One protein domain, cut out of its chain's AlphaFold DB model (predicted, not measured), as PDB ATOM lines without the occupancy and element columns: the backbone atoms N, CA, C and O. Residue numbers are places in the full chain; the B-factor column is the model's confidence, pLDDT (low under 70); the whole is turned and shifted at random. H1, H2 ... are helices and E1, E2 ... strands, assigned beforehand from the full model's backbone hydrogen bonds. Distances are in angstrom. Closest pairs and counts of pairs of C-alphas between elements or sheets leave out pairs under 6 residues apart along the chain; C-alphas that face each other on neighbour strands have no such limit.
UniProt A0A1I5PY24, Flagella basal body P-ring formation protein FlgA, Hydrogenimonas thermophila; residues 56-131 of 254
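What this domain is: This is residues 56 to 131 of the 254 residues of the protein "Flagella basal body P-ring formation protein FlgA" of Hydrogenimonas thermophila (UniProt A0A1I5PY24). A strongly twisted antiparallel sheet of four strands curls round a single helix, H1, which packs against its hollow face, and the long strand E4 runs along the sheet between E1 and E3. A long link, residues 83 to 96, leads from one edge strand, E1, to the other, E2. The 76 printed residues hold one named helix and four named strands, in the order H1 E1 E2 E3 E4, of mixed class; across the sheet the order is E1 E4 E3 E2. The whole is compact, with a radius of gyration of the C-alphas of 12.2 A, yet elongated, spanning 36 by 22 by 22 A.

How they stand to each other: Start at inner strand E4, residues 120 to 131. E1, residues 74 to 82, is its antiparallel neighbour at 151 degrees; look for N 79 and O 127, 2.8 A apart. On the other side of E4, E3, residues 110 to 117, forms a hairpin with it, with N 115 and O 122 at 2.8 A. E2, residues 97 to 100, forms a hairpin with E3, with N 98 and O 116 at 2.8 A. E2 E3 E4 make a meander, each strand the antiparallel neighbour of the one before; with E1, the antiparallel neighbour of E4, they make a Greek key. H1, residues 56 to 69, is on one face of the sheet, giving two layers, and touches E1, the closest C-alphas being those of Lys 59 and Ile 78, 6.3 A. In H1, 9 of 10 O i to N i+4 pairs are within hydrogen-bond range.

Where its parts are: Find C-alpha 56 at (-6.138, -57.395, -35.640); H1 runs 20.5 A from there to C-alpha 69. E1 measures 24.2 A, E2 9.5 A and E3 22.3 A. E4 runs 33.6 A, ending at C-alpha 131, (4.904, -41.283, -42.132).

The domain as a whole: The C-alphas farthest apart, of Thr 72 and Lys 119, are 36.3 A apart. The printed part has no cut. Residues 85 to 89, in the long link, have pLDDT under 70.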
ATOM      1  N   SER A  56      -7.342 -57.171 -34.827       86.38
ATOM      2  CA  SER A  56      -6.138 -57.395 -35.640       86.38
ATOM      3  C   SER A  56      -6.459 -57.506 -37.130       86.38
ATOM      4  O   SER A  56      -5.857 -56.806 -37.948       86.38
ATOM      5  N   SER A  57      -7.476 -58.292 -37.489       88.62
ATOM      6  CA  SER A  57      -7.933 -58.430 -38.879       88.62
ATOM      7  C   SER A  57      -8.463 -57.111 -39.447       88.62
ATOM      8  O   SER A  57      -8.169 -56.756 -40.589       88.62
ATOM      9  N   LEU A  58      -9.173 -56.327 -38.631       90.94
ATOM     10  CA  LEU A  58      -9.692 -55.025 -39.046       90.94
ATOM     11  C   LEU A  58      -8.567 -54.003 -39.264       90.94
ATOM     12  O   LEU A  58      -8.591 -53.245 -40.235       90.94
ATOM     13  N   LYS A  59      -7.541 -54.014 -38.399       93.75
ATOM     14  CA  LYS A  59      -6.317 -53.221 -38.580       93.75
ATOM     15  C   LYS A  59      -5.593 -53.606 -39.868       93.75
ATOM     16  O   LYS A  59      -5.121 -52.714 -40.569       93.75
ATOM     17  N   LYS A  60      -5.521 -54.901 -40.197       93.25
ATOM     18  CA  LYS A  60      -4.882 -55.398 -41.427       93.25
ATOM     19  C   LYS A  60      -5.583 -54.877 -42.683       93.25
ATOM     20  O   LYS A  60      -4.911 -54.359 -43.574       93.25
ATOM     21  N   GLU A  61      -6.911 -54.940 -42.733       93.06
ATOM     22  CA  GLU A  61      -7.667 -54.398 -43.870       93.06
ATOM     23  C   GLU A  61      -7.572 -52.872 -43.960       93.06
ATOM     24  O   GLU A  61      -7.326 -52.324 -45.035       93.06
ATOM     25  N   LEU A  62      -7.656 -52.159 -42.830       94.44
ATOM     26  CA  LEU A  62      -7.459 -50.708 -42.830       94.44
ATOM     27  C   LEU A  62      -6.054 -50.334 -43.329       94.44
ATOM     28  O   LEU A  62      -5.916 -49.434 -44.154       94.44
ATOM     29  N   LYS A  63      -5.017 -51.061 -42.888       95.88
ATOM     30  CA  LYS A  63      -3.634 -50.895 -43.358       95.88
ATOM     31  C   LYS A  63      -3.547 -51.037 -44.879       95.88
ATOM     32  O   LYS A  63      -2.955 -50.180 -45.530       95.88
ATOM     33  N   LYS A  64      -4.172 -52.074 -45.445       94.94
ATOM     34  CA  LYS A  64      -4.194 -52.329 -46.893       94.94
ATOM     35  C   LYS A  64      -4.774 -51.146 -47.674       94.94
ATOM     36  O   LYS A  64      -4.147 -50.696 -48.627       94.94
ATOM     37  N   LEU A  65      -5.909 -50.595 -47.233       95.06
ATOM     38  CA  LEU A  65      -6.551 -49.447 -47.892       95.06
ATOM     39  C   LEU A  65      -5.645 -48.205 -47.948       95.06
ATOM     40  O   LEU A  65      -5.641 -47.483 -48.946       95.06
ATOM     41  N   TYR A  66      -4.872 -47.944 -46.890       95.56
ATOM     42  CA  TYR A  66      -3.931 -46.822 -46.870       95.56
ATOM     43  C   TYR A  66      -2.708 -47.070 -47.753       95.56
ATOM     44  O   TYR A  66      -2.347 -46.185 -48.526       95.56
ATOM     45  N   LEU A  67      -2.110 -48.264 -47.698       94.81
ATOM     46  CA  LEU A  67      -0.936 -48.602 -48.512       94.81
ATOM     47  C   LEU A  67      -1.248 -48.627 -50.015       94.81
ATOM     48  O   LEU A  67      -0.414 -48.220 -50.816       94.81
ATOM     49  N   GLN A  68      -2.467 -49.017 -50.400       93.62
ATOM     50  CA  GLN A  68      -2.933 -48.922 -51.789       93.62
ATOM     51  C   GLN A  68      -3.027 -47.476 -52.292       93.62
ATOM     52  O   GLN A  68      -2.891 -47.224 -53.484       93.62
ATOM     53  N   LYS A  69      -3.300 -46.515 -51.404       92.94
ATOM     54  CA  LYS A  69      -3.425 -45.099 -51.771       92.94
ATOM     55  C   LYS A  69      -2.097 -44.342 -51.690       92.94
ATOM     56  O   LYS A  69      -1.884 -43.403 -52.457       92.94
ATOM     57  N   TYR A  70      -1.240 -44.713 -50.744       94.06
ATOM     58  CA  TYR A  70       0.031 -44.053 -50.460       94.06
ATOM     59  C   TYR A  70       1.167 -45.076 -50.496       94.06
ATOM     60  O   TYR A  70       1.498 -45.688 -49.483       94.06
ATOM     61  N   HIS A  71       1.790 -45.220 -51.664       89.19
ATOM     62  CA  HIS A  71       2.841 -46.209 -51.911       89.19
ATOM     63  C   HIS A  71       4.077 -46.041 -51.012       89.19
ATOM     64  O   HIS A  71       4.742 -47.017 -50.689       89.19
ATOM     65  N   THR A  72       4.371 -44.815 -50.570       93.25
ATOM     66  CA  THR A  72       5.522 -44.504 -49.703       93.25
ATOM     67  C   THR A  72       5.177 -44.496 -48.213       93.25
ATOM     68  O   THR A  72       5.998 -44.098 -47.385       93.25
ATOM     69  N   MET A  73       3.952 -44.882 -47.842       96.19
ATOM     70  CA  MET A  73       3.506 -44.806 -46.458       96.19
ATOM     71  C   MET A  73       4.130 -45.899 -45.594       96.19
ATOM     72  O   MET A  73       4.039 -47.088 -45.886       96.19
ATOM     73  N   GLN A  74       4.675 -45.483 -44.455       96.62
ATOM     74  CA  GLN A  74       5.149 -46.369 -43.403       96.62
ATOM     75  C   GLN A  74       4.237 -46.217 -42.193       96.62
ATOM     76  O   GLN A  74       4.178 -45.156 -41.575       96.62
ATOM     77  N   ILE A  75       3.490 -47.274 -41.876       97.19
ATOM     78  CA  ILE A  75       2.539 -47.283 -40.763       97.19
ATOM     79  C   ILE A  75       3.209 -47.931 -39.556       97.19
ATOM     80  O   ILE A  75       3.477 -49.134 -39.577       97.19
ATOM     81  N   LYS A  76       3.431 -47.140 -38.504       96.06
ATOM     82  CA  LYS A  76       3.988 -47.593 -37.226       96.06
ATOM     83  C   LYS A  76       2.921 -48.252 -36.362       96.06
ATOM     84  O   LYS A  76       3.146 -49.330 -35.824       96.06
ATOM     85  N   ASN A  77       1.750 -47.627 -36.243       94.44
ATOM     86  CA  ASN A  77       0.654 -48.170 -35.446       94.44
ATOM     87  C   ASN A  77      -0.721 -47.780 -36.004       94.44
ATOM     88  O   ASN A  77      -0.907 -46.702 -36.567       94.44
ATOM     89  N   ILE A  78      -1.698 -48.664 -35.796       94.75
ATOM     90  CA  ILE A  78      -3.115 -48.401 -36.047       94.75
ATOM     91  C   ILE A  78      -3.883 -48.671 -34.759       94.75
ATOM     92  O   ILE A  78      -3.940 -49.802 -34.262       94.75
ATOM     93  N   SER A  79      -4.527 -47.627 -34.257       91.56
ATOM     94  CA  SER A  79      -5.430 -47.690 -33.116       91.56
ATOM     95  C   SER A  79      -6.865 -47.628 -33.621       91.56
ATOM     96  O   SER A  79      -7.221 -46.725 -34.376       91.56
ATOM     97  N   ILE A  80      -7.685 -48.594 -33.213       91.25
ATOM     98  CA  ILE A  80      -9.108 -48.659 -33.547       91.25
ATOM     99  C   ILE A  80      -9.880 -48.721 -32.237       91.25
ATOM    100  O   ILE A  80      -9.528 -49.496 -31.351       91.25
ATOM    101  N   PHE A  81     -10.921 -47.904 -32.133       86.31
ATOM    102  CA  PHE A  81     -11.749 -47.788 -30.945       86.31
ATOM    103  C   PHE A  81     -13.212 -48.006 -31.331       86.31
ATOM    104  O   PHE A  81     -13.715 -47.274 -32.193       86.31
ATOM    105  N   PRO A  82     -13.912 -48.980 -30.730       86.88
ATOM    106  CA  PRO A  82     -15.347 -49.109 -30.927       86.88
ATOM    107  C   PRO A  82     -16.060 -47.855 -30.417       86.88
ATOM    108  O   PRO A  82     -15.756 -47.354 -29.335       86.88
ATOM    109  N   THR A  83     -17.019 -47.343 -31.186       82.19
ATOM    110  CA  THR A  83     -17.875 -46.231 -30.738       82.19
ATOM    111  C   THR A  83     -19.298 -46.655 -30.426       82.19
ATOM    112  O   THR A  83     -20.006 -45.912 -29.755       82.19
ATOM    113  N   SER A  84     -19.741 -47.815 -30.912       71.19
ATOM    114  CA  SER A  84     -21.094 -48.316 -30.673       71.19
ATOM    115  C   SER A  84     -21.127 -49.389 -29.583       71.19
ATOM    116  O   SER A  84     -20.238 -50.234 -29.485       71.19
ATOM    117  N   HIS A  85     -22.194 -49.380 -28.779       65.44
ATOM    118  CA  HIS A  85     -22.422 -50.348 -27.696       65.44
ATOM    119  C   HIS A  85     -22.559 -51.797 -28.188       65.44
ATOM    120  O   HIS A  85     -22.263 -52.729 -27.458       65.44
ATOM    121  N   ASN A  86     -22.949 -52.005 -29.448       68.38
ATOM    122  CA  ASN A  86     -23.130 -53.333 -30.039       68.38
ATOM    123  C   ASN A  86     -21.819 -54.043 -30.437       68.38
ATOM    124  O   ASN A  86     -21.877 -55.111 -31.036       68.38
ATOM    125  N   THR A  87     -20.653 -53.460 -30.156       69.38
ATOM    126  CA  THR A  87     -19.353 -53.994 -30.599       69.38
ATOM    127  C   THR A  87     -18.781 -55.073 -29.692       69.38
ATOM    128  O   THR A  87     -17.804 -55.690 -30.081       69.38
ATOM    129  N   GLU A  88     -19.368 -55.344 -28.526       66.38
ATOM    130  CA  GLU A  88     -18.771 -56.238 -27.518       66.38
ATOM    131  C   GLU A  88     -18.429 -57.644 -28.039       66.38
ATOM    132  O   GLU A  88     -17.393 -58.184 -27.672       66.38
ATOM    133  N   ASN A  89     -19.253 -58.186 -28.942       68.88
ATOM    134  CA  ASN A  89     -19.058 -59.500 -29.573       68.88
ATOM    135  C   ASN A  89     -18.710 -59.383 -31.066       68.88
ATOM    136  O   ASN A  89     -18.983 -60.291 -31.853       68.88
ATOM    137  N   PHE A  90     -18.203 -58.229 -31.500       80.62
ATOM    138  CA  PHE A  90     -17.849 -58.027 -32.897       80.62
ATOM    139  C   PHE A  90     -16.610 -58.853 -33.256       80.62
ATOM    140  O   PHE A  90     -15.552 -58.703 -32.653       80.62
ATOM    141  N   ILE A  91     -16.742 -59.677 -34.292       80.00
ATOM    142  CA  ILE A  91     -15.635 -60.387 -34.929       80.00
ATOM    143  C   ILE A  91     -15.635 -59.970 -36.392       80.00
ATOM    144  O   ILE A  91     -16.664 -60.039 -37.069       80.00
ATOM    145  N   PHE A  92     -14.488 -59.499 -36.873       84.00
ATOM    146  CA  PHE A  92     -14.353 -59.100 -38.266       84.00
ATOM    147  C   PHE A  92     -14.066 -60.317 -39.151       84.00
ATOM    148  O   PHE A  92     -12.995 -60.912 -39.057       84.00
ATOM    149  N   ASP A  93     -15.009 -60.633 -40.037       83.62
ATOM    150  CA  ASP A  93     -14.892 -61.670 -41.064       83.62
ATOM    151  C   ASP A  93     -14.928 -61.013 -42.458       83.62
ATOM    152  O   ASP A  93     -15.996 -60.553 -42.873       83.62
ATOM    153  N   PRO A  94     -13.807 -60.957 -43.203       82.25
ATOM    154  CA  PRO A  94     -13.751 -60.346 -44.534       82.25
ATOM    155  C   PRO A  94     -14.730 -60.937 -45.559       82.25
ATOM    156  O   PRO A  94     -15.056 -60.265 -46.533       82.25
ATOM    157  N   SER A  95     -15.209 -62.173 -45.361       84.62
ATOM    158  CA  SER A  95     -16.176 -62.813 -46.265       84.62
ATOM    159  C   SER A  95     -17.617 -62.331 -46.053       84.62
ATOM    160  O   SER A  95     -18.440 -62.414 -46.961       84.62
ATOM    161  N   LYS A  96     -17.929 -61.798 -44.863       87.19
ATOM    162  CA  LYS A  96     -19.286 -61.372 -44.456       87.19
ATOM    163  C   LYS A  96     -19.379 -59.891 -44.104       87.19
ATOM    164  O   LYS A  96     -20.479 -59.349 -43.966       87.19
ATOM    165  N   CYS A  97     -18.236 -59.245 -43.914       90.50
ATOM    166  CA  CYS A  97     -18.121 -57.870 -43.471       90.50
ATOM    167  C   CYS A  97     -17.401 -57.017 -44.514       90.50
ATOM    168  O   CYS A  97     -16.371 -57.402 -45.057       90.50
ATOM    169  N   SER A  98     -17.893 -55.799 -44.719       89.94
ATOM    170  CA  SER A  98     -17.250 -54.794 -45.564       89.94
ATOM    171  C   SER A  98     -16.907 -53.546 -44.756       89.94
ATOM    172  O   SER A  98     -17.705 -53.061 -43.945       89.94
ATOM    173  N   ILE A  99     -15.704 -53.016 -44.980       92.38
ATOM    174  CA  ILE A  99     -15.295 -51.719 -44.444       92.38
ATOM    175  C   ILE A  99     -15.841 -50.636 -45.367       92.38
ATOM    176  O   ILE A  99     -15.421 -50.503 -46.514       92.38
ATOM    177  N   ASN A 100     -16.748 -49.822 -44.846       92.56
ATOM    178  CA  ASN A 100     -17.196 -48.606 -45.495       92.56
ATOM    179  C   ASN A 100     -16.401 -47.413 -44.947       92.56
ATOM    180  O   ASN A 100     -16.701 -46.854 -43.886       92.56
ATOM    181  N   LEU A 101     -15.354 -47.055 -45.689       91.81
ATOM    182  CA  LEU A 101     -14.479 -45.919 -45.433       91.81
ATOM    183  C   LEU A 101     -14.409 -45.063 -46.701       91.81
ATOM    184  O   LEU A 101     -13.967 -45.525 -47.753       91.81
ATOM    185  N   SER A 102     -14.838 -43.804 -46.617       89.75
ATOM    186  CA  SER A 102     -14.873 -42.939 -47.798       89.75
ATOM    187  C   SER A 102     -13.464 -42.598 -48.305       89.75
ATOM    188  O   SER A 102     -12.505 -42.476 -47.538       89.75
ATOM    189  N   ARG A 103     -13.332 -42.340 -49.614       88.94
ATOM    190  CA  ARG A 103     -12.056 -41.899 -50.218       88.94
ATOM    191  C   ARG A 103     -11.518 -40.611 -49.585       88.94
ATOM    192  O   ARG A 103     -10.302 -40.404 -49.557       88.94
ATOM    193  N   ALA A 104     -12.414 -39.748 -49.100       90.12
ATOM    194  CA  ALA A 104     -12.068 -38.528 -48.382       90.12
ATOM    195  C   ALA A 104     -11.492 -38.828 -46.991       90.12
ATOM    196  O   ALA A 104     -10.559 -38.148 -46.572       90.12
ATOM    197  N   MET A 105     -11.976 -39.868 -46.303       92.50
ATOM    198  CA  MET A 105     -11.422 -40.276 -45.010       92.50
ATOM    199  C   MET A 105      -9.993 -40.795 -45.117       92.50
ATOM    200  O   MET A 105      -9.179 -40.477 -44.259       92.50
ATOM    201  N   LEU A 106      -9.646 -41.460 -46.224       93.88
ATOM    202  CA  LEU A 106      -8.266 -41.866 -46.515       93.88
ATOM    203  C   LEU A 106      -7.291 -40.682 -46.683       93.88
ATOM    204  O   LEU A 106      -6.107 -40.889 -46.910       93.88
ATOM    205  N   LYS A 107      -7.750 -39.426 -46.636       94.81
ATOM    206  CA  LYS A 107      -6.879 -38.237 -46.622       94.81
ATOM    207  C   LYS A 107      -6.398 -37.857 -45.222       94.81
ATOM    208  O   LYS A 107      -5.604 -36.931 -45.104       94.81
ATOM    209  N   ARG A 108      -6.908 -38.499 -44.170       95.75
ATOM    210  CA  ARG A 108      -6.702 -38.101 -42.773       95.75
ATOM    211  C   ARG A 108      -6.128 -39.265 -41.983       95.75
ATOM    212  O   ARG A 108      -6.517 -40.402 -42.194       95.75
ATOM    213  N   ASN A 109      -5.274 -38.981 -41.014       96.62
ATOM    214  CA  ASN A 109      -4.738 -39.995 -40.109       96.62
ATOM    215  C   ASN A 109      -5.724 -40.434 -39.018       96.62
ATOM    216  O   ASN A 109      -5.437 -41.350 -38.256       96.62
ATOM    217  N   ARG A 110      -6.880 -39.779 -38.913       95.88
ATOM    218  CA  ARG A 110      -7.897 -40.071 -37.906       95.88
ATOM    219  C   ARG A 110      -9.299 -39.854 -38.437       95.88
ATOM    220  O   ARG A 110      -9.522 -39.008 -39.307       95.88
ATOM    221  N   GLY A 111     -10.252 -40.542 -37.827       94.06
ATOM    222  CA  GLY A 111     -11.670 -40.290 -38.026       94.06
ATOM    223  C   GLY A 111     -12.517 -41.502 -37.704       94.06
ATOM    224  O   GLY A 111     -12.166 -42.278 -36.821       94.06
ATOM    225  N   THR A 112     -13.635 -41.644 -38.407       93.12
ATOM    226  CA  THR A 112     -14.612 -42.709 -38.178       93.12
ATOM    227  C   THR A 112     -14.868 -43.512 -39.438       93.12
ATOM    228  O   THR A 112     -14.794 -42.981 -40.547       93.12
ATOM    229  N   PHE A 113     -15.214 -44.780 -39.262       94.00
ATOM    230  CA  PHE A 113     -15.645 -45.660 -40.339       94.00
ATOM    231  C   PHE A 113     -16.698 -46.643 -39.850       94.00
ATOM    232  O   PHE A 113     -16.873 -46.842 -38.644       94.00
ATOM    233  N   VAL A 114     -17.407 -47.236 -40.807       92.81
ATOM    234  CA  VAL A 114     -18.459 -48.213 -40.536       92.81
ATOM    235  C   VAL A 114     -18.026 -49.562 -41.071       92.81
ATOM    236  O   VAL A 114     -17.600 -49.665 -42.217       92.81
ATOM    237  N   VAL A 115     -18.171 -50.606 -40.266       93.00
ATOM    238  CA  VAL A 115     -18.115 -51.986 -40.740       93.00
ATOM    239  C   VAL A 115     -19.540 -52.495 -40.865       93.00
ATOM    240  O   VAL A 115     -20.282 -52.517 -39.882       93.00
ATOM    241  N   LYS A 116     -19.932 -52.892 -42.074       91.81
ATOM    242  CA  LYS A 116     -21.230 -53.519 -42.331       91.81
ATOM    243  C   LYS A 116     -21.039 -55.026 -42.402       91.81
ATOM    244  O   LYS A 116     -20.328 -55.487 -43.286       91.81
ATOM    245  N   CYS A 117     -21.677 -55.769 -41.501       89.50
ATOM    246  CA  CYS A 117     -21.725 -57.230 -41.529       89.50
ATOM    247  C   CYS A 117     -23.190 -57.665 -41.595       89.50
ATOM    248  O   CYS A 117     -23.952 -57.422 -40.651       89.50
ATOM    249  N   ASN A 118     -23.603 -58.304 -42.688       84.44
ATOM    250  CA  ASN A 118     -25.009 -58.636 -42.942       84.44
ATOM    251  C   ASN A 118     -25.917 -57.391 -42.770       84.44
ATOM    252  O   ASN A 118     -25.684 -56.356 -43.391       84.44
ATOM    253  N   LYS A 119     -26.926 -57.458 -41.886       83.31
ATOM    254  CA  LYS A 119     -27.844 -56.346 -41.559       83.31
ATOM    255  C   LYS A 119     -27.364 -55.451 -40.402       83.31
ATOM    256  O   LYS A 119     -28.090 -54.551 -39.990       83.31
ATOM    257  N   LYS A 120     -26.171 -55.691 -39.840       87.50
ATOM    258  CA  LYS A 120     -25.636 -54.939 -38.691       87.50
ATOM    259  C   LYS A 120     -24.533 -53.978 -39.127       87.50
ATOM    260  O   LYS A 120     -23.673 -54.322 -39.935       87.50
ATOM    261  N   SER A 121     -24.551 -52.779 -38.550       89.69
ATOM    262  CA  SER A 121     -23.497 -51.775 -38.714       89.69
ATOM    263  C   SER A 121     -22.768 -51.558 -37.392       89.69
ATOM    264  O   SER A 121     -23.397 -51.410 -36.341       89.69
ATOM    265  N   TYR A 122     -21.442 -51.524 -37.464       89.94
ATOM    266  CA  TYR A 122     -20.549 -51.280 -36.339       89.94
ATOM    267  C   TYR A 122     -19.713 -50.045 -36.633       89.94
ATOM    268  O   TYR A 122     -19.153 -49.914 -37.721       89.94
ATOM    269  N   PHE A 123     -19.642 -49.134 -35.672       89.69
ATOM    270  CA  PHE A 123     -18.967 -47.856 -35.846       89.69
ATOM    271  C   PHE A 123     -17.665 -47.860 -35.061       89.69
ATOM    272  O   PHE A 123     -17.630 -48.251 -33.891       89.69
ATOM    273  N   PHE A 124     -16.606 -47.396 -35.712       91.38
ATOM    274  CA  PHE A 124     -15.279 -47.337 -35.128       91.38
ATOM    275  C   PHE A 124     -14.653 -45.973 -35.368       91.38
ATOM    276  O   PHE A 124     -14.787 -45.385 -36.443       91.38
ATOM    277  N   LYS A 125     -13.911 -45.497 -34.371       93.00
ATOM    278  CA  LYS A 125     -12.900 -44.458 -34.536       93.00
ATOM    279  C   LYS A 125     -11.567 -45.112 -34.855       93.00
ATOM    280  O   LYS A 125     -11.265 -46.187 -34.345       93.00
ATOM    281  N   PHE A 126     -10.753 -44.444 -35.657       94.56
ATOM    282  CA  PHE A 126      -9.385 -44.860 -35.915       94.56
ATOM    283  C   PHE A 126      -8.408 -43.704 -35.756       94.56
ATOM    284  O   PHE A 126      -8.754 -42.534 -35.948       94.56
ATOM    285  N   TYR A 127      -7.174 -44.076 -35.447       95.88
ATOM    286  CA  TYR A 127      -5.995 -43.235 -35.508       95.88
ATOM    287  C   TYR A 127      -4.846 -44.047 -36.107       95.88
ATOM    288  O   TYR A 127      -4.636 -45.201 -35.734       95.88
ATOM    289  N   ILE A 128      -4.122 -43.445 -37.039       96.62
ATOM    290  CA  ILE A 128      -2.979 -44.035 -37.726       96.62
ATOM    291  C   ILE A 128      -1.759 -43.183 -37.404       96.62
ATOM    292  O   ILE A 128      -1.713 -41.995 -37.726       96.62
ATOM    293  N   ASP A 129      -0.774 -43.819 -36.784       97.06
ATOM    294  CA  ASP A 129       0.568 -43.281 -36.637       97.06
ATOM    295  C   ASP A 129       1.394 -43.757 -37.834       97.06
ATOM    296  O   ASP A 129       1.702 -44.948 -37.965       97.06
ATOM    297  N   ALA A 130       1.664 -42.839 -38.757       97.75
ATOM    298  CA  ALA A 130       2.353 -43.137 -39.998       97.75
ATOM    299  C   ALA A 130       3.162 -41.947 -40.509       97.75
ATOM    300  O   ALA A 130       2.874 -40.786 -40.208       97.75
ATOM    301  N   THR A 131       4.129 -42.254 -41.362       97.81
ATOM    302  CA  THR A 131       4.904 -41.283 -42.132       97.81
ATOM    303  C   THR A 131       4.752 -41.544 -43.623       97.81
ATOM    304  O   THR A 131       4.471 -42.670 -44.032       97.81
TER     305      THR A 131